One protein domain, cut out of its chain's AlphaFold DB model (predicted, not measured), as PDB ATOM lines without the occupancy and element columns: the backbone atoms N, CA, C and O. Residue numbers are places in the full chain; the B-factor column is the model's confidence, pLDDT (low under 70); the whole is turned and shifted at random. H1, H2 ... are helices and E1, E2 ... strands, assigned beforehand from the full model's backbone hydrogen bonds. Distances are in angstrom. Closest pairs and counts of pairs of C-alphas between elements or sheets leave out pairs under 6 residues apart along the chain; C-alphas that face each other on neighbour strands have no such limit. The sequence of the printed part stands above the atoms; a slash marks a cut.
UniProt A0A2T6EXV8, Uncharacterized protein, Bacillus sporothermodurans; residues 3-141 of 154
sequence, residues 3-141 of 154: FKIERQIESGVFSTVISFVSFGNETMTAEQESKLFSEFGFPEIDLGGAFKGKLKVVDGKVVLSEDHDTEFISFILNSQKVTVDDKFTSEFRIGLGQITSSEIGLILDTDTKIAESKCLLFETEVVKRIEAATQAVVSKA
ATOM      1  N   PHE A   3     178.848 310.677 242.979       95.69
ATOM      2  CA  PHE A   3     180.147 311.322 243.112       95.69
ATOM      3  C   PHE A   3     180.709 311.105 244.510       95.69
ATOM      4  O   PHE A   3     179.971 311.010 245.491       95.69
ATOM      5  N   LYS A   4     182.034 311.053 244.594       96.88
ATOM      6  CA  LYS A   4     182.782 311.047 245.844       96.88
ATOM      7  C   LYS A   4     183.406 312.418 246.038       96.88
ATOM      8  O   LYS A   4     184.030 312.941 245.119       96.88
ATOM      9  N   ILE A   5     183.260 312.958 247.243       97.25
ATOM     10  CA  ILE A   5     183.928 314.185 247.670       97.25
ATOM     11  C   ILE A   5     184.993 313.798 248.687       97.25
ATOM     12  O   ILE A   5     184.691 313.174 249.706       97.25
ATOM     13  N   GLU A   6     186.238 314.158 248.409       97.31
ATOM     14  CA  GLU A   6     187.367 313.939 249.304       97.31
ATOM     15  C   GLU A   6     187.987 315.276 249.673       97.31
ATOM     16  O   GLU A   6     188.354 316.061 248.803       97.31
ATOM     17  N   ARG A   7     188.120 315.528 250.975       95.75
ATOM     18  CA  ARG A   7     188.794 316.716 251.497       95.75
ATOM     19  C   ARG A   7     190.136 316.316 252.082       95.75
ATOM     20  O   ARG A   7     190.219 315.323 252.806       95.75
ATOM     21  N   GLN A   8     191.171 317.093 251.796       95.06
ATOM     22  CA  GLN A   8     192.516 316.855 252.311       95.06
ATOM     23  C   GLN A   8     193.162 318.163 252.759       95.06
ATOM     24  O   GLN A   8     192.882 319.232 252.212       95.06
ATOM     25  N   ILE A   9     194.045 318.054 253.751       93.50
ATOM     26  CA  ILE A   9     194.861 319.159 254.245       93.50
ATOM     27  C   ILE A   9     196.308 318.684 254.243       93.50
ATOM     28  O   ILE A   9     196.667 317.776 254.992       93.50
ATOM     29  N   GLU A  10     197.139 319.306 253.416       94.44
ATOM     30  CA  GLU A  10     198.562 318.991 253.327       94.44
ATOM     31  C   GLU A  10     199.375 320.283 253.383       94.44
ATOM     32  O   GLU A  10     199.181 321.188 252.577       94.44
ATOM     33  N   SER A  11     200.283 320.388 254.358       93.19
ATOM     34  CA  SER A  11     201.196 321.535 254.502       93.19
ATOM     35  C   SER A  11     200.504 322.914 254.465       93.19
ATOM     36  O   SER A  11     201.023 323.860 253.878       93.19
ATOM     37  N   GLY A  12     199.317 323.035 255.075       92.44
ATOM     38  CA  GLY A  12     198.540 324.285 255.089       92.44
ATOM     39  C   GLY A  12     197.817 324.601 253.772       92.44
ATOM     40  O   GLY A  12     197.380 325.732 253.567       92.44
ATOM     41  N   VAL A  13     197.690 323.623 252.876       97.12
ATOM     42  CA  VAL A  13     196.859 323.696 251.674       97.12
ATOM     43  C   VAL A  13     195.637 322.814 251.870       97.12
ATOM     44  O   VAL A  13     195.752 321.606 252.067       97.12
ATOM     45  N   PHE A  14     194.467 323.439 251.811       97.94
ATOM     46  CA  PHE A  14     193.176 322.775 251.844       97.94
ATOM     47  C   PHE A  14     192.787 322.431 250.417       97.94
ATOM     48  O   PHE A  14     192.917 323.256 249.510       97.94
ATOM     49  N   SER A  15     192.310 321.212 250.217       97.25
ATOM     50  CA  SER A  15     191.838 320.748 248.923       97.25
ATOM     51  C   SER A  15     190.531 319.987 249.061       97.25
ATOM     52  O   SER A  15     190.284 319.321 250.069       97.25
ATOM     53  N   THR A  16     189.685 320.112 248.046       97.88
ATOM     54  CA  THR A  16     188.505 319.271 247.866       97.88
ATOM     55  C   THR A  16     188.501 318.737 246.442       97.88
ATOM     56  O   THR A  16     188.713 319.494 245.490       97.88
ATOM     57  N   VAL A  17     188.310 317.428 246.311       97.94
ATOM     58  CA  VAL A  17     188.274 316.705 245.041       97.94
ATOM     59  C   VAL A  17     186.904 316.066 244.897       97.94
ATOM     60  O   VAL A  17     186.452 315.358 245.797       97.94
ATOM     61  N   ILE A  18     186.252 316.300 243.763       98.19
ATOM     62  CA  ILE A  18     184.967 315.694 243.407       98.19
ATOM     63  C   ILE A  18     185.223 314.772 242.226       98.19
ATOM     64  O   ILE A  18     185.649 315.231 241.169       98.19
ATOM     65  N   SER A  19     184.969 313.481 242.400       97.81
ATOM     66  CA  SER A  19     185.216 312.464 241.375       97.81
ATOM     67  C   SER A  19     183.969 311.639 241.102       97.81
ATOM     68  O   SER A  19     183.189 311.344 242.012       97.81
ATOM     69  N   PHE A  20     183.763 311.282 239.836       97.25
ATOM     70  CA  PHE A  20     182.723 310.339 239.451       97.25
ATOM     71  C   PHE A  20     182.984 308.960 240.068       97.25
ATOM     72  O   PHE A  20     184.121 308.490 240.121       97.25
ATOM     73  N   VAL A  21     181.917 308.303 240.522       96.62
ATOM     74  CA  VAL A  21     181.972 306.943 241.079       96.62
ATOM     75  C   VAL A  21     181.209 305.969 240.200       96.62
ATOM     76  O   VAL A  21     181.736 304.920 239.833       96.62
ATOM     77  N   SER A  22     179.951 306.281 239.892       95.00
ATOM     78  CA  SER A  22     179.085 305.377 239.142       95.00
ATOM     79  C   SER A  22     177.872 306.080 238.547       95.00
ATOM     80  O   SER A  22     177.418 307.124 239.024       95.00
ATOM     81  N   PHE A  23     177.311 305.453 237.517       92.75
ATOM     82  CA  PHE A  23     175.962 305.744 237.052       92.75
ATOM     83  C   PHE A  23     174.924 305.055 237.946       92.75
ATOM     84  O   PHE A  23     175.233 304.132 238.702       92.75
ATOM     85  N   GLY A  24     173.681 305.491 237.808       85.75
ATOM     86  CA  GLY A  24     172.523 305.037 238.558       85.75
ATOM     87  C   GLY A  24     172.197 305.946 239.739       85.75
ATOM     88  O   GLY A  24     173.047 306.676 240.256       85.75
ATOM     89  N   ASN A  25     170.940 305.912 240.154       83.12
ATOM     90  CA  ASN A  25     170.417 306.549 241.359       83.12
ATOM     91  C   ASN A  25     169.185 305.754 241.844       83.12
ATOM     92  O   ASN A  25     168.919 304.656 241.359       83.12
ATOM     93  N   GLU A  26     168.422 306.292 242.796       82.00
ATOM     94  CA  GLU A  26     167.225 305.619 243.326       82.00
ATOM     95  C   GLU A  26     166.116 305.396 242.281       82.00
ATOM     96  O   GLU A  26     165.268 304.525 242.464       82.00
ATOM     97  N   THR A  27     166.104 306.166 241.189       80.88
ATOM     98  CA  THR A  27     165.041 306.150 240.173       80.88
ATOM     99  C   THR A  27     165.462 305.527 238.843       80.88
ATOM    100  O   THR A  27     164.601 305.261 238.005       80.88
ATOM    101  N   MET A  28     166.756 305.276 238.632       84.69
ATOM    102  CA  MET A  28     167.314 304.825 237.357       84.69
ATOM    103  C   MET A  28     168.505 303.889 237.569       84.69
ATOM    104  O   MET A  28     169.412 304.194 238.345       84.69
ATOM    105  N   THR A  29     168.539 302.759 236.852       89.31
ATOM    106  CA  THR A  29     169.696 301.851 236.901       89.31
ATOM    107  C   THR A  29     170.919 302.470 236.225       89.31
ATOM    108  O   THR A  29     170.815 303.413 235.436       89.31
ATOM    109  N   ALA A  30     172.099 301.912 236.500       91.06
ATOM    110  CA  ALA A  30     173.336 302.347 235.860       91.06
ATOM    111  C   ALA A  30     173.285 302.214 234.326       91.06
ATOM    112  O   ALA A  30     173.745 303.122 233.633       91.06
ATOM    113  N   GLU A  31     172.699 301.135 233.780       89.44
ATOM    114  CA  GLU A  31     172.592 300.982 232.321       89.44
ATOM    115  C   GLU A  31     171.625 301.995 231.709       89.44
ATOM    116  O   GLU A  31     171.915 302.560 230.654       89.44
ATOM    117  N   GLN A  32     170.488 302.239 232.365       87.25
ATOM    118  CA  GLN A  32     169.500 303.211 231.902       87.25
ATOM    119  C   GLN A  32     170.091 304.622 231.865       87.25
ATOM    120  O   GLN A  32     169.950 305.318 230.861       87.25
ATOM    121  N   GLU A  33     170.795 305.018 232.927       88.31
ATOM    122  CA  GLU A  33     171.404 306.342 233.022       88.31
ATOM    123  C   GLU A  33     172.572 306.503 232.037       88.31
ATOM    124  O   GLU A  33     172.673 307.516 231.346       88.31
ATOM    125  N   SER A  34     173.421 305.483 231.889       89.50
ATOM    126  CA  SER A  34     174.497 305.502 230.893       89.50
ATOM    127  C   SER A  34     173.947 305.606 229.465       89.50
ATOM    128  O   SER A  34     174.426 306.417 228.668       89.50
ATOM    129  N   LYS A  35     172.884 304.853 229.151       87.94
ATOM    130  CA  LYS A  35     172.220 304.918 227.847       87.94
ATOM    131  C   LYS A  35     171.615 306.300 227.593       87.94
ATOM    132  O   LYS A  35     171.832 306.854 226.517       87.94
ATOM    133  N   LEU A  36     170.930 306.878 228.581       89.62
ATOM    134  CA  LEU A  36     170.385 308.234 228.510       89.62
ATOM    135  C   LEU A  36     171.467 309.240 228.092       89.62
ATOM    136  O   LEU A  36     171.279 309.982 227.130       89.62
ATOM    137  N   PHE A  37     172.617 309.246 228.765       90.75
ATOM    138  CA  PHE A  37     173.696 310.179 228.433       90.75
ATOM    139  C   PHE A  37     174.376 309.869 227.101       90.75
ATOM    140  O   PHE A  37     174.807 310.791 226.413       90.75
ATOM    141  N   SER A  38     174.423 308.601 226.686       88.12
ATOM    142  CA  SER A  38     174.918 308.248 225.351       88.12
ATOM    143  C   SER A  38     174.018 308.773 224.222       88.12
ATOM    144  O   SER A  38     174.523 309.135 223.162       88.12
ATOM    145  N   GLU A  39     172.701 308.860 224.451       88.19
ATOM    146  CA  GLU A  39     171.719 309.321 223.458       88.19
ATOM    147  C   GLU A  39     171.523 310.846 223.482       88.19
ATOM    148  O   GLU A  39     171.424 311.475 222.428       88.19
ATOM    149  N   PHE A  40     171.485 311.456 224.670       89.81
ATOM    150  CA  PHE A  40     171.172 312.880 224.855       89.81
ATOM    151  C   PHE A  40     172.392 313.763 225.161       89.81
ATOM    152  O   PHE A  40     172.250 314.988 225.267       89.81
ATOM    153  N   GLY A  41     173.575 313.157 225.260       92.69
ATOM    154  CA  GLY A  41     174.828 313.800 225.639       92.69
ATOM    155  C   GLY A  41     175.032 313.852 227.154       92.69
ATOM    156  O   GLY A  41     174.080 313.938 227.933       92.69
ATOM    157  N   PHE A  42     176.298 313.824 227.571       95.00
ATOM    158  CA  PHE A  42     176.670 314.029 228.968       95.00
ATOM    159  C   PHE A  42     176.399 315.478 229.408       95.00
ATOM    160  O   PHE A  42     176.508 316.397 228.589       95.00
ATOM    161  N   PRO A  43     176.058 315.709 230.689       95.06
ATOM    162  CA  PRO A  43     175.879 317.054 231.219       95.06
ATOM    163  C   PRO A  43     177.153 317.893 231.071       95.06
ATOM    164  O   PRO A  43     178.261 317.400 231.269       95.06
ATOM    165  N   GLU A  44     176.997 319.182 230.782       96.81
ATOM    166  CA  GLU A  44     178.091 320.153 230.817       96.81
ATOM    167  C   GLU A  44     177.846 321.154 231.943       96.81
ATOM    168  O   GLU A  44     176.738 321.677 232.093       96.81
ATOM    169  N   ILE A  45     178.888 321.446 232.716       97.38
ATOM    170  CA  ILE A  45     178.851 322.446 233.786       97.38
ATOM    171  C   ILE A  45     180.005 323.430 233.638       97.38
ATOM    172  O   ILE A  45     181.000 323.155 232.973       97.38
ATOM    173  N   ASP A  46     179.888 324.571 234.308       96.75
ATOM    174  CA  ASP A  46     181.004 325.484 234.536       96.75
ATOM    175  C   ASP A  46     181.560 325.248 235.953       96.75
ATOM    176  O   ASP A  46     180.807 325.343 236.924       96.75
ATOM    177  N   LEU A  47     182.853 324.929 236.082       96.38
ATOM    178  CA  LEU A  47     183.563 324.827 237.369       96.38
ATOM    179  C   LEU A  47     183.977 326.199 237.927       96.38
ATOM    180  O   LEU A  47     184.444 326.290 239.060       96.38
ATOM    181  N   GLY A  48     183.820 327.262 237.141       95.38
ATOM    182  CA  GLY A  48     184.158 328.631 237.496       95.38
ATOM    183  C   GLY A  48     182.978 329.453 238.009       95.38
ATOM    184  O   GLY A  48     181.982 328.935 238.495       95.38
ATOM    185  N   GLY A  49     183.057 330.774 237.898       95.44
ATOM    186  CA  GLY A  49     181.982 331.675 238.307       95.44
ATOM    187  C   GLY A  49     181.967 331.961 239.807       95.44
ATOM    188  O   GLY A  49     182.970 331.795 240.498       95.44
ATOM    189  N   ALA A  50     180.836 332.472 240.296       96.44
ATOM    190  CA  ALA A  50     180.706 332.934 241.672       96.44
ATOM    191  C   ALA A  50     180.321 331.799 242.626       96.44
ATOM    192  O   ALA A  50     179.366 331.063 242.381       96.44
ATOM    193  N   PHE A  51     181.027 331.741 243.748       97.94
ATOM    194  CA  PHE A  51     180.776 330.858 244.877       97.94
ATOM    195  C   PHE A  51     180.459 331.733 246.071       97.94
ATOM    196  O   PHE A  51     181.258 332.601 246.417       97.94
ATOM    197  N   LYS A  52     179.282 331.553 246.667       97.38
ATOM    198  CA  LYS A  52     178.824 332.404 247.763       97.38
ATOM    199  C   LYS A  52     177.898 331.663 248.706       97.38
ATOM    200  O   LYS A  52     177.092 330.851 248.262       97.38
ATOM    201  N   GLY A  53     177.967 332.005 249.981       97.12
ATOM    202  CA  GLY A  53     177.049 331.475 250.976       97.12
ATOM    203  C   GLY A  53     177.304 332.055 252.352       97.12
ATOM    204  O   GLY A  53     178.331 332.688 252.604       97.12
ATOM    205  N   LYS A  54     176.326 331.849 253.226       97.69
ATOM    206  CA  LYS A  54     176.424 332.162 254.644       97.69
ATOM    207  C   LYS A  54     176.855 330.914 255.394       97.69
ATOM    208  O   LYS A  54     176.302 329.832 255.179       97.69
ATOM    209  N   LEU A  55     177.864 331.061 256.240       97.50
ATOM    210  CA  LEU A  55     178.443 329.964 256.994       97.50
ATOM    211  C   LEU A  55     178.486 330.297 258.475       97.50
ATOM    212  O   LEU A  55     178.582 331.458 258.868       97.50
ATOM    213  N   LYS A  56     178.455 329.252 259.292       96.75
ATOM    214  CA  LYS A  56     178.692 329.340 260.727       96.75
ATOM    215  C   LYS A  56     179.520 328.161 261.204       96.75
ATOM    216  O   LYS A  56     179.791 327.232 260.444       96.75
ATOM    217  N   VAL A  57     179.898 328.196 262.476       96.31
ATOM    218  CA  VAL A  57     180.623 327.105 263.124       96.31
ATOM    219  C   VAL A  57     179.683 326.379 264.080       96.31
ATOM    220  O   VAL A  57     179.194 326.972 265.036       96.31
ATOM    221  N   VAL A  58     179.451 325.092 263.835       95.38
ATOM    222  CA  VAL A  58     178.687 324.200 264.721       95.38
ATOM    223  C   VAL A  58     179.614 323.085 265.168       95.38
ATOM    224  O   VAL A  58     180.223 322.419 264.336       95.38
ATOM    225  N   ASP A  59     179.766 322.911 266.481       92.94
ATOM    226  CA  ASP A  59     180.642 321.891 267.073       92.94
ATOM    227  C   ASP A  59     182.072 321.909 266.499       92.94
ATOM    228  O   ASP A  59     182.682 320.874 266.222       92.94
ATOM    229  N   GLY A  60     182.601 323.117 266.271       89.69
ATOM    230  CA  GLY A  60     183.939 323.334 265.714       89.69
ATOM    231  C   GLY A  60     184.060 323.107 264.204       89.69
ATOM    232  O   GLY A  60     185.164 323.216 263.682       89.69
ATOM    233  N   LYS A  61     182.962 322.822 263.494       92.38
ATOM    234  CA  LYS A  61     182.948 322.592 262.045       92.38
ATOM    235  C   LYS A  61     182.230 323.706 261.306       92.38
ATOM    236  O   LYS A  61     181.152 324.137 261.711       92.38
ATOM    237  N   VAL A  62     182.805 324.119 260.185       95.75
ATOM    238  CA  VAL A  62     182.164 325.053 259.260       95.75
ATOM    239  C   VAL A  62     180.995 324.368 258.549       95.75
ATOM    240  O   VAL A  62     181.151 323.287 257.978       95.75
ATOM    241  N   VAL A  63     179.829 325.012 258.564       96.69
ATOM    242  CA  VAL A  63     178.606 324.550 257.892       96.69
ATOM    243  C   VAL A  63     177.893 325.709 257.199       96.69
ATOM    244  O   VAL A  63     177.977 326.852 257.649       96.69
ATOM    245  N   LEU A  64     177.156 325.416 256.124       96.06
ATOM    246  CA  LEU A  64     176.227 326.369 255.513       96.06
ATOM    247  C   LEU A  64     175.011 326.574 256.424       96.06
ATOM    248  O   LEU A  64     174.471 325.606 256.960       96.06
ATOM    249  N   SER A  65     174.575 327.818 256.599       95.44
ATOM    250  CA  SER A  65     173.388 328.148 257.393       95.44
ATOM    251  C   SER A  65     172.791 329.486 256.960       95.44
ATOM    252  O   SER A  65     173.510 330.389 256.549       95.44
ATOM    253  N   GLU A  66     171.470 329.619 257.082       93.12
ATOM    254  CA  GLU A  66     170.738 330.877 256.877       93.12
ATOM    255  C   GLU A  66     170.359 331.572 258.198       93.12
ATOM    256  O   GLU A  66     169.602 332.544 258.191       93.12
ATOM    257  N   ASP A  67     170.886 331.091 259.326       93.38
ATOM    258  CA  ASP A  67     170.634 331.653 260.651       93.38
ATOM    259  C   ASP A  67     171.265 333.050 260.821       93.38
ATOM    260  O   ASP A  67     172.078 333.521 260.017       93.38
ATOM    261  N   HIS A  68     170.884 333.737 261.900       85.00
ATOM    262  CA  HIS A  68     171.365 335.086 262.202       85.00
ATOM    263  C   HIS A  68     172.846 335.139 262.617       85.00
ATOM    264  O   HIS A  68     173.483 336.176 262.447       85.00
ATOM    265  N   ASP A  69     173.396 334.049 263.149       92.00
ATOM    266  CA  ASP A  69     174.783 333.898 263.596       92.00
ATOM    267  C   ASP A  69     175.677 333.355 262.472       92.00
ATOM    268  O   ASP A  69     176.329 332.320 262.607       92.00
ATOM    269  N   THR A  70     175.687 334.047 261.333       95.69
ATOM    270  CA  THR A  70     176.412 333.615 260.132       95.69
ATOM    271  C   THR A  70     177.303 334.709 259.556       95.69
ATOM    272  O   THR A  70     177.058 335.904 259.721       95.69
ATOM    273  N   GLU A  71     178.341 334.289 258.834       96.44
ATOM    274  CA  GLU A  71     179.203 335.157 258.040       96.44
ATOM    275  C   GLU A  71     179.128 334.805 256.562       96.44
ATOM    276  O   GLU A  71     179.043 333.640 256.173       96.44
ATOM    277  N   PHE A  72     179.145 335.838 255.726       96.31
ATOM    278  CA  PHE A  72     179.049 335.683 254.285       96.31
ATOM    279  C   PHE A  72     180.438 335.577 253.661       96.31
ATOM    280  O   PHE A  72     181.239 336.503 253.758       96.31
ATOM    281  N   ILE A  73     180.682 334.478 252.951       97.00
ATOM    282  CA  ILE A  73     181.892 334.272 252.158       97.00
ATOM    283  C   ILE A  73     181.516 334.267 250.683       97.00
ATOM    284  O   ILE A  73     180.515 333.668 250.281       97.00
ATOM    285  N   SER A  74     182.333 334.933 249.867       96.56
ATOM    286  CA  SER A  74     182.199 334.927 248.416       96.56
ATOM    287  C   SER A  74     183.562 334.942 247.742       96.56
ATOM    288  O   SER A  74     184.452 335.688 248.137       96.56
ATOM    289  N   PHE A  75     183.703 334.165 246.676       96.94
ATOM    290  CA  PHE A  75     184.861 334.200 245.788       96.94
ATOM    291  C   PHE A  75     184.440 333.862 244.358       96.94
ATOM    292  O   PHE A  75     183.327 333.395 244.109       96.94
ATOM    293  N   ILE A  76     185.316 334.154 243.400       96.69
ATOM    294  CA  ILE A  76     185.071 333.914 241.980       96.69
ATOM    295  C   ILE A  76     186.238 333.107 241.428       96.69
ATOM    296  O   ILE A  76     187.395 333.440 241.683       96.69
ATOM    297  N   LEU A  77     185.925 332.070 240.660       96.62
ATOM    298  CA  LEU A  77     186.897 331.335 239.859       96.62
ATOM    299  C   LEU A  77     186.688 331.653 238.378       96.62
ATOM    300  O   LEU A  77     185.588 332.008 237.946       96.62
ATOM    301  N   ASN A  78     187.746 331.522 237.582       96.31
ATOM    302  CA  ASN A  78     187.632 331.671 236.135       96.31
ATOM    303  C   ASN A  78     186.713 330.588 235.568       96.31
ATOM    304  O   ASN A  78     186.804 329.435 235.980       96.31
ATOM    305  N   SER A  79     185.850 330.971 234.623       94.50
ATOM    306  CA  SER A  79     184.969 330.036 233.918       94.50
ATOM    307  C   SER A  79     185.783 328.907 233.288       94.50
ATOM    308  O   SER A  79     186.775 329.149 232.595       94.50
ATOM    309  N   GLN A  80     185.351 327.677 233.536       95.25
ATOM    310  CA  GLN A  80     185.926 326.467 232.981       95.25
ATOM    311  C   GLN A  80     184.798 325.474 232.727       95.25
ATOM    312  O   GLN A  80     184.308 324.808 233.639       95.25
ATOM    313  N   LYS A  81     184.391 325.369 231.463       96.56
ATOM    314  CA  LYS A  81     183.399 324.381 231.046       96.56
ATOM    315  C   LYS A  81     184.007 322.988 231.032       96.56
ATOM    316  O   LYS A  81     185.094 322.798 230.489       96.56
ATOM    317  N   VAL A  82     183.281 322.032 231.593       97.00
ATOM    318  CA  VAL A  82     183.671 320.624 231.636       97.00
ATOM    319  C   VAL A  82     182.463 319.732 231.390       97.00
ATOM    320  O   VAL A  82     181.341 320.048 231.794       97.00
ATOM    321  N   THR A  83     182.715 318.603 230.742       97.56
ATOM    322  CA  THR A  83     181.750 317.517 230.593       97.56
ATOM    323  C   THR A  83     181.770 316.651 231.850       97.56
ATOM    324  O   THR A  83     182.838 316.338 232.375       97.56
ATOM    325  N   VAL A  84     180.593 316.276 232.339       96.88
ATOM    326  CA  VAL A  84     180.413 315.405 233.499       96.88
ATOM    327  C   VAL A  84     180.159 313.985 232.997       96.88
ATOM    328  O   VAL A  84     179.016 313.593 232.773       96.88
ATOM    329  N   ASP A  85     181.236 313.241 232.758       95.56
ATOM    330  CA  ASP A  85     181.223 311.851 232.292       95.56
ATOM    331  C   ASP A  85     181.839 310.888 233.328       95.56
ATOM    332  O   ASP A  85     182.046 311.242 234.491       95.56
ATOM    333  N   ASP A  86     182.125 309.652 232.914       94.19
ATOM    334  CA  ASP A  86     182.718 308.611 233.761       94.19
ATOM    335  C   ASP A  86     184.174 308.887 234.183       94.19
ATOM    336  O   ASP A  86     184.722 308.181 235.031       94.19
ATOM    337  N   LYS A  87     184.803 309.920 233.617       96.12
ATOM    338  CA  LYS A  87     186.162 310.377 233.938       96.12
ATOM    339  C   LYS A  87     186.160 311.714 234.662       96.12
ATOM    340  O   LYS A  87     187.233 312.270 234.912       96.12
ATOM    341  N   PHE A  88     184.982 312.241 234.992       97.44
ATOM    342  CA  PHE A  88     184.864 313.528 235.643       97.44
ATOM    343  C   PHE A  88     185.639 313.546 236.962       97.44
ATOM    344  O   PHE A  88     185.394 312.759 237.880       97.44
ATOM    345  N   THR A  89     186.554 314.506 237.051       97.19
ATOM    346  CA  THR A  89     187.241 314.878 238.278       97.19
ATOM    347  C   THR A  89     187.396 316.390 238.302       97.19
ATOM    348  O   THR A  89     187.774 317.005 237.302       97.19
ATOM    349  N   SER A  90     187.119 317.004 239.444       97.19
ATOM    350  CA  SER A  90     187.386 318.416 239.683       97.19
ATOM    351  C   SER A  90     188.090 318.589 241.016       97.19
ATOM    352  O   SER A  90     187.889 317.814 241.949       97.19
ATOM    353  N   GLU A  91     188.954 319.592 241.090       97.31
ATOM    354  CA  GLU A  91     189.735 319.879 242.280       97.31
ATOM    355  C   GLU A  91     189.758 321.383 242.529       97.31
ATOM    356  O   GLU A  91     190.007 322.179 241.622       97.31
ATOM    357  N   PHE A  92     189.540 321.759 243.784       97.94
ATOM    358  CA  PHE A  92     189.778 323.106 244.275       97.94
ATOM    359  C   PHE A  92     190.826 323.063 245.381       97.94
ATOM    360  O   PHE A  92     190.744 322.228 246.282       97.94
ATOM    361  N   ARG A  93     191.797 323.981 245.317       97.56
ATOM    362  CA  ARG A  93     192.865 324.132 246.307       97.56
ATOM    363  C   ARG A  93     192.945 325.566 246.797       97.56
ATOM    364  O   ARG A  93     192.887 326.497 245.994       97.56
ATOM    365  N   ILE A  94     193.167 325.728 248.094       97.62
ATOM    366  CA  ILE A  94     193.482 327.014 248.702       97.62
ATOM    367  C   ILE A  94     194.510 326.852 249.822       97.62
ATOM    368  O   ILE A  94     194.336 326.065 250.751       97.62
ATOM    369  N   GLY A  95     195.603 327.602 249.728       97.31
ATOM    370  CA  GLY A  95     196.602 327.701 250.789       97.31
ATOM    371  C   GLY A  95     196.222 328.754 251.824       97.31
ATOM    372  O   GLY A  95     195.700 329.808 251.462       97.31
ATOM    373  N   LEU A  96     196.569 328.524 253.092       96.31
ATOM    374  CA  LEU A  96     196.365 329.512 254.162       96.31
ATOM    375  C   LEU A  96     197.025 330.866 253.844       96.31
ATOM    376  O   LEU A  96     196.446 331.915 254.095       96.31
ATOM    377  N   GLY A  97     198.186 330.862 253.176       94.62
ATOM    378  CA  GLY A  97     198.869 332.089 252.738       94.62
ATOM    379  C   GLY A  97     198.144 332.895 251.649       94.62
ATOM    380  O   GLY A  97     198.565 334.004 251.338       94.62
ATOM    381  N   GLN A  98     197.074 332.355 251.056       95.12
ATOM    382  CA  GLN A  98     196.219 333.068 250.099       95.12
ATOM    383  C   GLN A  98     195.036 333.766 250.783       95.12
ATOM    384  O   GLN A  98     194.253 334.428 250.104       95.12
ATOM    385  N   ILE A  99     194.887 333.600 252.099       96.50
ATOM    386  CA  ILE A  99     193.804 334.180 252.884       96.50
ATOM    387  C   ILE A  99     194.300 335.482 253.488       96.50
ATOM    388  O   ILE A  99     195.304 335.537 254.197       96.50
ATOM    389  N   THR A 100     193.591 336.552 253.170       94.06
ATOM    390  CA  THR A 100     193.927 337.889 253.643       94.06
ATOM    391  C   THR A 100     193.283 338.154 254.998       94.06
ATOM    392  O   THR A 100     192.195 337.666 255.295       94.06
ATOM    393  N   SER A 101     193.920 338.979 255.833       93.50
ATOM    394  CA  SER A 101     193.397 339.304 257.168       93.50
ATOM    395  C   SER A 101     192.016 339.968 257.143       93.50
ATOM    396  O   SER A 101     191.294 339.898 258.127       93.50
ATOM    397  N   SER A 102     191.639 340.607 256.031       94.62
ATOM    398  CA  SER A 102     190.308 341.189 255.819       94.62
ATOM    399  C   SER A 102     189.200 340.162 255.592       94.62
ATOM    400  O   SER A 102     188.032 340.525 255.648       94.62
ATOM    401  N   GLU A 103     189.546 338.911 255.293       94.38
ATOM    402  CA  GLU A 103     188.569 337.826 255.154       94.38
ATOM    403  C   GLU A 103     188.253 337.163 256.493       94.38
ATOM    404  O   GLU A 103     187.244 336.475 256.596       94.38
ATOM    405  N   ILE A 104     189.101 337.365 257.505       95.19
ATOM    406  CA  ILE A 104     188.916 336.795 258.836       95.19
ATOM    407  C   ILE A 104     187.841 337.596 259.570       95.19
ATOM    408  O   ILE A 104     187.975 338.807 259.772       95.19
ATOM    409  N   GLY A 105     186.774 336.904 259.954       93.50
ATOM    410  CA  GLY A 105     185.625 337.484 260.631       93.50
ATOM    411  C   GLY A 105     185.633 337.273 262.144       93.50
ATOM    412  O   GLY A 105     186.639 336.922 262.756       93.50
ATOM    413  N   LEU A 106     184.476 337.500 262.754       94.50
ATOM    414  CA  LEU A 106     184.184 337.192 264.151       94.50
ATOM    415  C   LEU A 106     183.781 335.720 264.342       94.50
ATOM    416  O   LEU A 106     184.079 335.139 265.381       94.50
ATOM    417  N   ILE A 107     183.085 335.129 263.365       94.81
ATOM    418  CA  ILE A 107     182.604 333.737 263.394       94.81
ATOM    419  C   ILE A 107     183.628 332.817 262.723       94.81
ATOM    420  O   ILE A 107     184.043 331.797 263.287       94.81
ATOM    421  N   LEU A 108     184.079 333.199 261.529       96.56
ATOM    422  CA  LEU A 108     185.164 332.567 260.788       96.56
ATOM    423  C   LEU A 108     186.485 333.263 261.155       96.56
ATOM    424  O   LEU A 108     187.135 333.920 260.346       96.56
ATOM    425  N   ASP A 109     186.847 333.118 262.427       95.94
ATOM    426  CA  ASP A 109     187.928 333.826 263.135       95.94
ATOM    427  C   ASP A 109     189.362 333.360 262.821       95.94
ATOM    428  O   ASP A 109     190.328 333.857 263.400       95.94
ATOM    429  N   THR A 110     189.525 332.400 261.914       96.56
ATOM    430  CA  THR A 110     190.824 331.826 261.549       96.56
ATOM    431  C   THR A 110     190.901 331.603 260.048       96.56
ATOM    432  O   THR A 110     189.905 331.302 259.389       96.56
ATOM    433  N   ASP A 111     192.115 331.686 259.512       96.69
ATOM    434  CA  ASP A 111     192.423 331.335 258.125       96.69
ATOM    435  C   ASP A 111     191.947 329.914 257.774       96.69
ATOM    436  O   ASP A 111     191.361 329.689 256.720       96.69
ATOM    437  N   THR A 112     192.089 328.973 258.702       96.38
ATOM    438  CA  THR A 112     191.616 327.592 258.575       96.38
ATOM    439  C   THR A 112     190.108 327.528 258.339       96.38
ATOM    440  O   THR A 112     189.674 326.907 257.370       96.38
ATOM    441  N   LYS A 113     189.295 328.234 259.139       97.06
ATOM    442  CA  LYS A 113     187.835 328.276 258.940       97.06
ATOM    443  C   LYS A 113     187.455 328.915 257.603       97.06
ATOM    444  O   LYS A 113     186.506 328.470 256.957       97.06
ATOM    445  N   ILE A 114     188.195 329.928 257.152       97.62
ATOM    446  CA  ILE A 114     187.976 330.547 255.837       97.62
ATOM    447  C   ILE A 114     188.335 329.575 254.700       97.62
ATOM    448  O   ILE A 114     187.582 329.467 253.729       97.62
ATOM    449  N   ALA A 115     189.439 328.835 254.819       97.56
ATOM    450  CA  ALA A 115     189.844 327.817 253.849       97.56
ATOM    451  C   ALA A 115     188.785 326.710 253.730       97.56
ATOM    452  O   ALA A 115     188.309 326.421 252.630       97.56
ATOM    453  N   GLU A 116     188.352 326.159 254.868       96.94
ATOM    454  CA  GLU A 116     187.287 325.156 254.943       96.94
ATOM    455  C   GLU A 116     185.977 325.669 254.341       96.94
ATOM    456  O   GLU A 116     185.337 324.960 253.563       96.94
ATOM    457  N   SER A 117     185.610 326.922 254.634       97.81
ATOM    458  CA  SER A 117     184.422 327.572 254.073       97.81
ATOM    459  C   SER A 117     184.460 327.622 252.551       97.81
ATOM    460  O   SER A 117     183.472 327.306 251.892       97.81
ATOM    461  N   LYS A 118     185.603 327.996 251.969       98.12
ATOM    462  CA  LYS A 118     185.751 328.079 250.512       98.12
ATOM    463  C   LYS A 118     185.704 326.700 249.855       98.12
ATOM    464  O   LYS A 118     185.040 326.556 248.830       98.12
ATOM    465  N   CYS A 119     186.320 325.682 250.461       98.00
ATOM    466  CA  CYS A 119     186.183 324.296 250.006       98.00
ATOM    467  C   CYS A 119     184.722 323.816 250.058       98.00
ATOM    468  O   CYS A 119     184.246 323.251 249.076       98.00
ATOM    469  N   LEU A 120     184.002 324.093 251.153       97.94
ATOM    470  CA  LEU A 120     182.588 323.739 251.322       97.94
ATOM    471  C   LEU A 120     181.678 324.445 250.299       97.94
ATOM    472  O   LEU A 120     180.755 323.848 249.743       97.94
ATOM    473  N   LEU A 121     181.938 325.721 250.022       98.06
ATOM    474  CA  LEU A 121     181.210 326.464 248.996       98.06
ATOM    475  C   LEU A 121     181.465 325.908 247.596       98.06
ATOM    476  O   LEU A 121     180.519 325.789 246.817       98.06
ATOM    477  N   PHE A 122     182.716 325.557 247.283       98.25
ATOM    478  CA  PHE A 122     183.063 324.943 246.006       98.25
ATOM    479  C   PHE A 122     182.316 323.625 245.800       98.25
ATOM    480  O   PHE A 122     181.628 323.474 244.795       98.25
ATOM    481  N   GLU A 123     182.392 322.698 246.760       96.75
ATOM    482  CA  GLU A 123     181.724 321.398 246.622       96.75
ATOM    483  C   GLU A 123     180.206 321.535 246.486       96.75
ATOM    484  O   GLU A 123     179.614 320.905 245.613       96.75
ATOM    485  N   THR A 124     179.585 322.404 247.285       96.62
ATOM    486  CA  THR A 124     178.127 322.543 247.315       96.62
ATOM    487  C   THR A 124     177.629 323.080 245.982       96.62
ATOM    488  O   THR A 124     176.674 322.566 245.401       96.62
ATOM    489  N   GLU A 125     178.290 324.117 245.477       97.69
ATOM    490  CA  GLU A 125     177.888 324.765 244.241       97.69
ATOM    491  C   GLU A 125     178.201 323.890 243.016       97.69
ATOM    492  O   GLU A 125     177.385 323.828 242.097       97.69
ATOM    493  N   VAL A 126     179.323 323.160 242.999       97.50
ATOM    494  CA  VAL A 126     179.625 322.218 241.908       97.50
ATOM    495  C   VAL A 126     178.629 321.059 241.887       97.50
ATOM    496  O   VAL A 126     178.080 320.777 240.823       97.50
ATOM    497  N   VAL A 127     178.324 320.431 243.029       96.38
ATOM    498  CA  VAL A 127     177.317 319.354 243.106       96.38
ATOM    499  C   VAL A 127     175.959 319.849 242.620       96.38
ATOM    500  O   VAL A 127     175.362 319.239 241.735       96.38
ATOM    501  N   LYS A 128     175.517 321.016 243.091       96.44
ATOM    502  CA  LYS A 128     174.265 321.634 242.646       96.44
ATOM    503  C   LYS A 128     174.224 321.864 241.132       96.44
ATOM    504  O   LYS A 128     173.189 321.662 240.496       96.44
ATOM    505  N   ARG A 129     175.333 322.299 240.526       97.50
ATOM    506  CA  ARG A 129     175.423 322.486 239.067       97.50
ATOM    507  C   ARG A 129     175.363 321.160 238.322       97.50
ATOM    508  O   ARG A 129     174.684 321.093 237.299       97.50
ATOM    509  N   ILE A 130     176.026 320.120 238.831       96.25
ATOM    510  CA  ILE A 130     175.951 318.763 238.275       96.25
ATOM    511  C   ILE A 130     174.510 318.255 238.310       96.25
ATOM    512  O   ILE A 130     174.013 317.776 237.292       96.25
ATOM    513  N   GLU A 131     173.825 318.388 239.445       94.38
ATOM    514  CA  GLU A 131     172.429 317.973 239.606       94.38
ATOM    515  C   GLU A 131     171.511 318.714 238.631       94.38
ATOM    516  O   GLU A 131     170.732 318.087 237.912       94.38
ATOM    517  N   ALA A 132     171.646 320.039 238.535       95.06
ATOM    518  CA  ALA A 132     170.857 320.851 237.615       95.06
ATOM    519  C   ALA A 132     171.100 320.473 236.143       95.06
ATOM    520  O   ALA A 132     170.147 320.336 235.371       95.06
ATOM    521  N   ALA A 133     172.361 320.274 235.746       94.75
ATOM    522  CA  ALA A 133     172.714 319.881 234.384       94.75
ATOM    523  C   ALA A 133     172.245 318.452 234.064       94.75
ATOM    524  O   ALA A 133     171.712 318.206 232.982       94.75
ATOM    525  N   THR A 134     172.360 317.529 235.021       92.06
ATOM    526  CA  THR A 134     171.848 316.156 234.910       92.06
ATOM    527  C   THR A 134     170.337 316.154 234.723       92.06
ATOM    528  O   THR A 134     169.831 315.563 233.769       92.06
ATOM    529  N   GLN A 135     169.609 316.886 235.568       90.25
ATOM    530  CA  GLN A 135     168.159 317.010 235.460       90.25
ATOM    531  C   GLN A 135     167.741 317.628 234.121       90.25
ATOM    532  O   GLN A 135     166.747 317.205 233.534       90.25
ATOM    533  N   ALA A 136     168.501 318.593 233.596       90.69
ATOM    534  CA  ALA A 136     168.234 319.169 232.282       90.69
ATOM    535  C   ALA A 136     168.366 318.138 231.148       90.69
ATOM    536  O   ALA A 136     167.596 318.199 230.190       90.69
ATOM    537  N   VAL A 137     169.297 317.181 231.245       89.44
ATOM    538  CA  VAL A 137     169.402 316.072 230.283       89.44
ATOM    539  C   VAL A 137     168.245 315.085 230.452       89.44
ATOM    540  O   VAL A 137     167.589 314.753 229.469       89.44
ATOM    541  N   VAL A 138     167.930 314.682 231.687       86.38
ATOM    542  CA  VAL A 138     166.803 313.777 231.985       86.38
ATOM    543  C   VAL A 138     165.480 314.338 231.452       86.38
ATOM    544  O   VAL A 138     164.722 313.627 230.792       86.38
ATOM    545  N   SER A 139     165.228 315.634 231.650       84.50
ATOM    546  CA  SER A 139     164.015 316.300 231.165       84.50
ATOM    547  C   SER A 139     163.885 316.282 229.636       84.50
ATOM    548  O   SER A 139     162.764 316.247 229.121       84.50
ATOM    549  N   LYS A 140     165.001 316.262 228.887       81.56
ATOM    550  CA  LYS A 140     164.957 316.106 227.422       81.56
ATOM    551  C   LYS A 140     164.388 314.745 227.039       81.56
ATOM    552  O   LYS A 140     163.553 314.695 226.147       81.56
ATOM    553  N   ALA A 141     164.769 313.673 227.733       72.81
ATOM    554  CA  ALA A 141     164.284 312.326 227.438       72.81
ATOM    555  C   ALA A 141     162.782 312.153 227.706       72.81
ATOM    556  O   ALA A 141     162.092 311.506 226.923       72.81
TER     557      ALA A 141
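What this domain is: This is residues 3 to 141 of the 154 residues of an uncharacterized protein of Bacillus sporothermodurans (UniProt A0A2T6EXV8). One long helix, H2, runs through the middle, and three small sheets wrap partly round it: E1, E2 and E8 on one side, E5, E4 and E6 on another, and the short pair E3 and E7 between them. The short helix H1 sits near the last end of H2, about perpendicular to it. The printed part has 139 residues with two named helices and eight named strands, in the order E1 E2 H1 E3 E4 E5 E6 E7 E8 H2; the sheets, in the orders E1 E2 E8, E5 E4 E6 and E3 E7, are antiparallel. The class is mixed, helices and strands; the whole is only just compact, close to loose, with a radius of gyration of the C-alphas of 17.0 A, and elongated, spanning 50 by 32 by 26 A.

How they stand to each other: E1, residues 3 to 10, and E2, residues 13 to 22, form a hairpin, with N 6 and O 17 2.9 A apart, within hydrogen-bond range. H1 is residues 30 to 40. E3, residues 44 to 46, runs on into E4, residues 49 to 58, at 73 degrees. E4 forms a hairpin with E5, residues 61 to 64 (N 56 to O 63, 2.9 A). E4 is also the antiparallel neighbour of E6, residues 71 to 77, with N 51 and O 75 at 2.9 A; the pairing is staggered, E6 beside residues 49 to 55 of E4 and E5 beside 55 to 58. E7, residues 81 to 83, pairs with E3 (N 45 to O 82, 3.0 A), and E8, residues 89 to 95, with E2 (N 16 to O 92, 3.0 A). H2, residues 111 to 141, makes two layers, a helix on one face of a sheet, with E1 E2 E8 and also with E5 E4 E6. Over the first sheet its height is 9.0 A and it runs along the strands, at 20 degrees to E2 on the local plane; the closest C-alphas of E2 and H2, Thr 16 and Cys 119, are 5.9 A apart. For E4 and H2 they are Phe 51 and Leu 121, 6.0 A, and for E3 and H2 Ile 45 and Arg 129, 6.3 A. H1 touches H2 with residues 137 to 141 of H2 alone, about perpendicular at 74 degrees; the closest C-alphas, Phe 40 and Val 137, are 6.5 A apart. In H1 and H2 every O i to N i+4 pair is within hydrogen-bond range.

Where its parts are: E1 begins at C-alpha 3, (180.147, 311.322, 243.112), and measures 22.4 A from first to last C-alpha; E2 measures 28.4 A, H1 15.4 A, E4 27.6 A, E6 20.1 A and E8 20.2 A. The short strands are E3 and E7, 7.1 A each, and E5, 10.1 A. H2 measures 45.8 A, from C-alpha 111 at (192.423, 331.335, 258.125) to C-alpha 141 at (164.284, 312.326, 227.438).

The domain as a whole: The two C-alphas farthest apart, those of Glu 39 and Leu 106, are 50.9 A apart. The printed part has no cut. The link from E8 to H2, residues 96 to 110, is long. The mean pLDDT of the printed part is 94.3, and no printed residue is under 70.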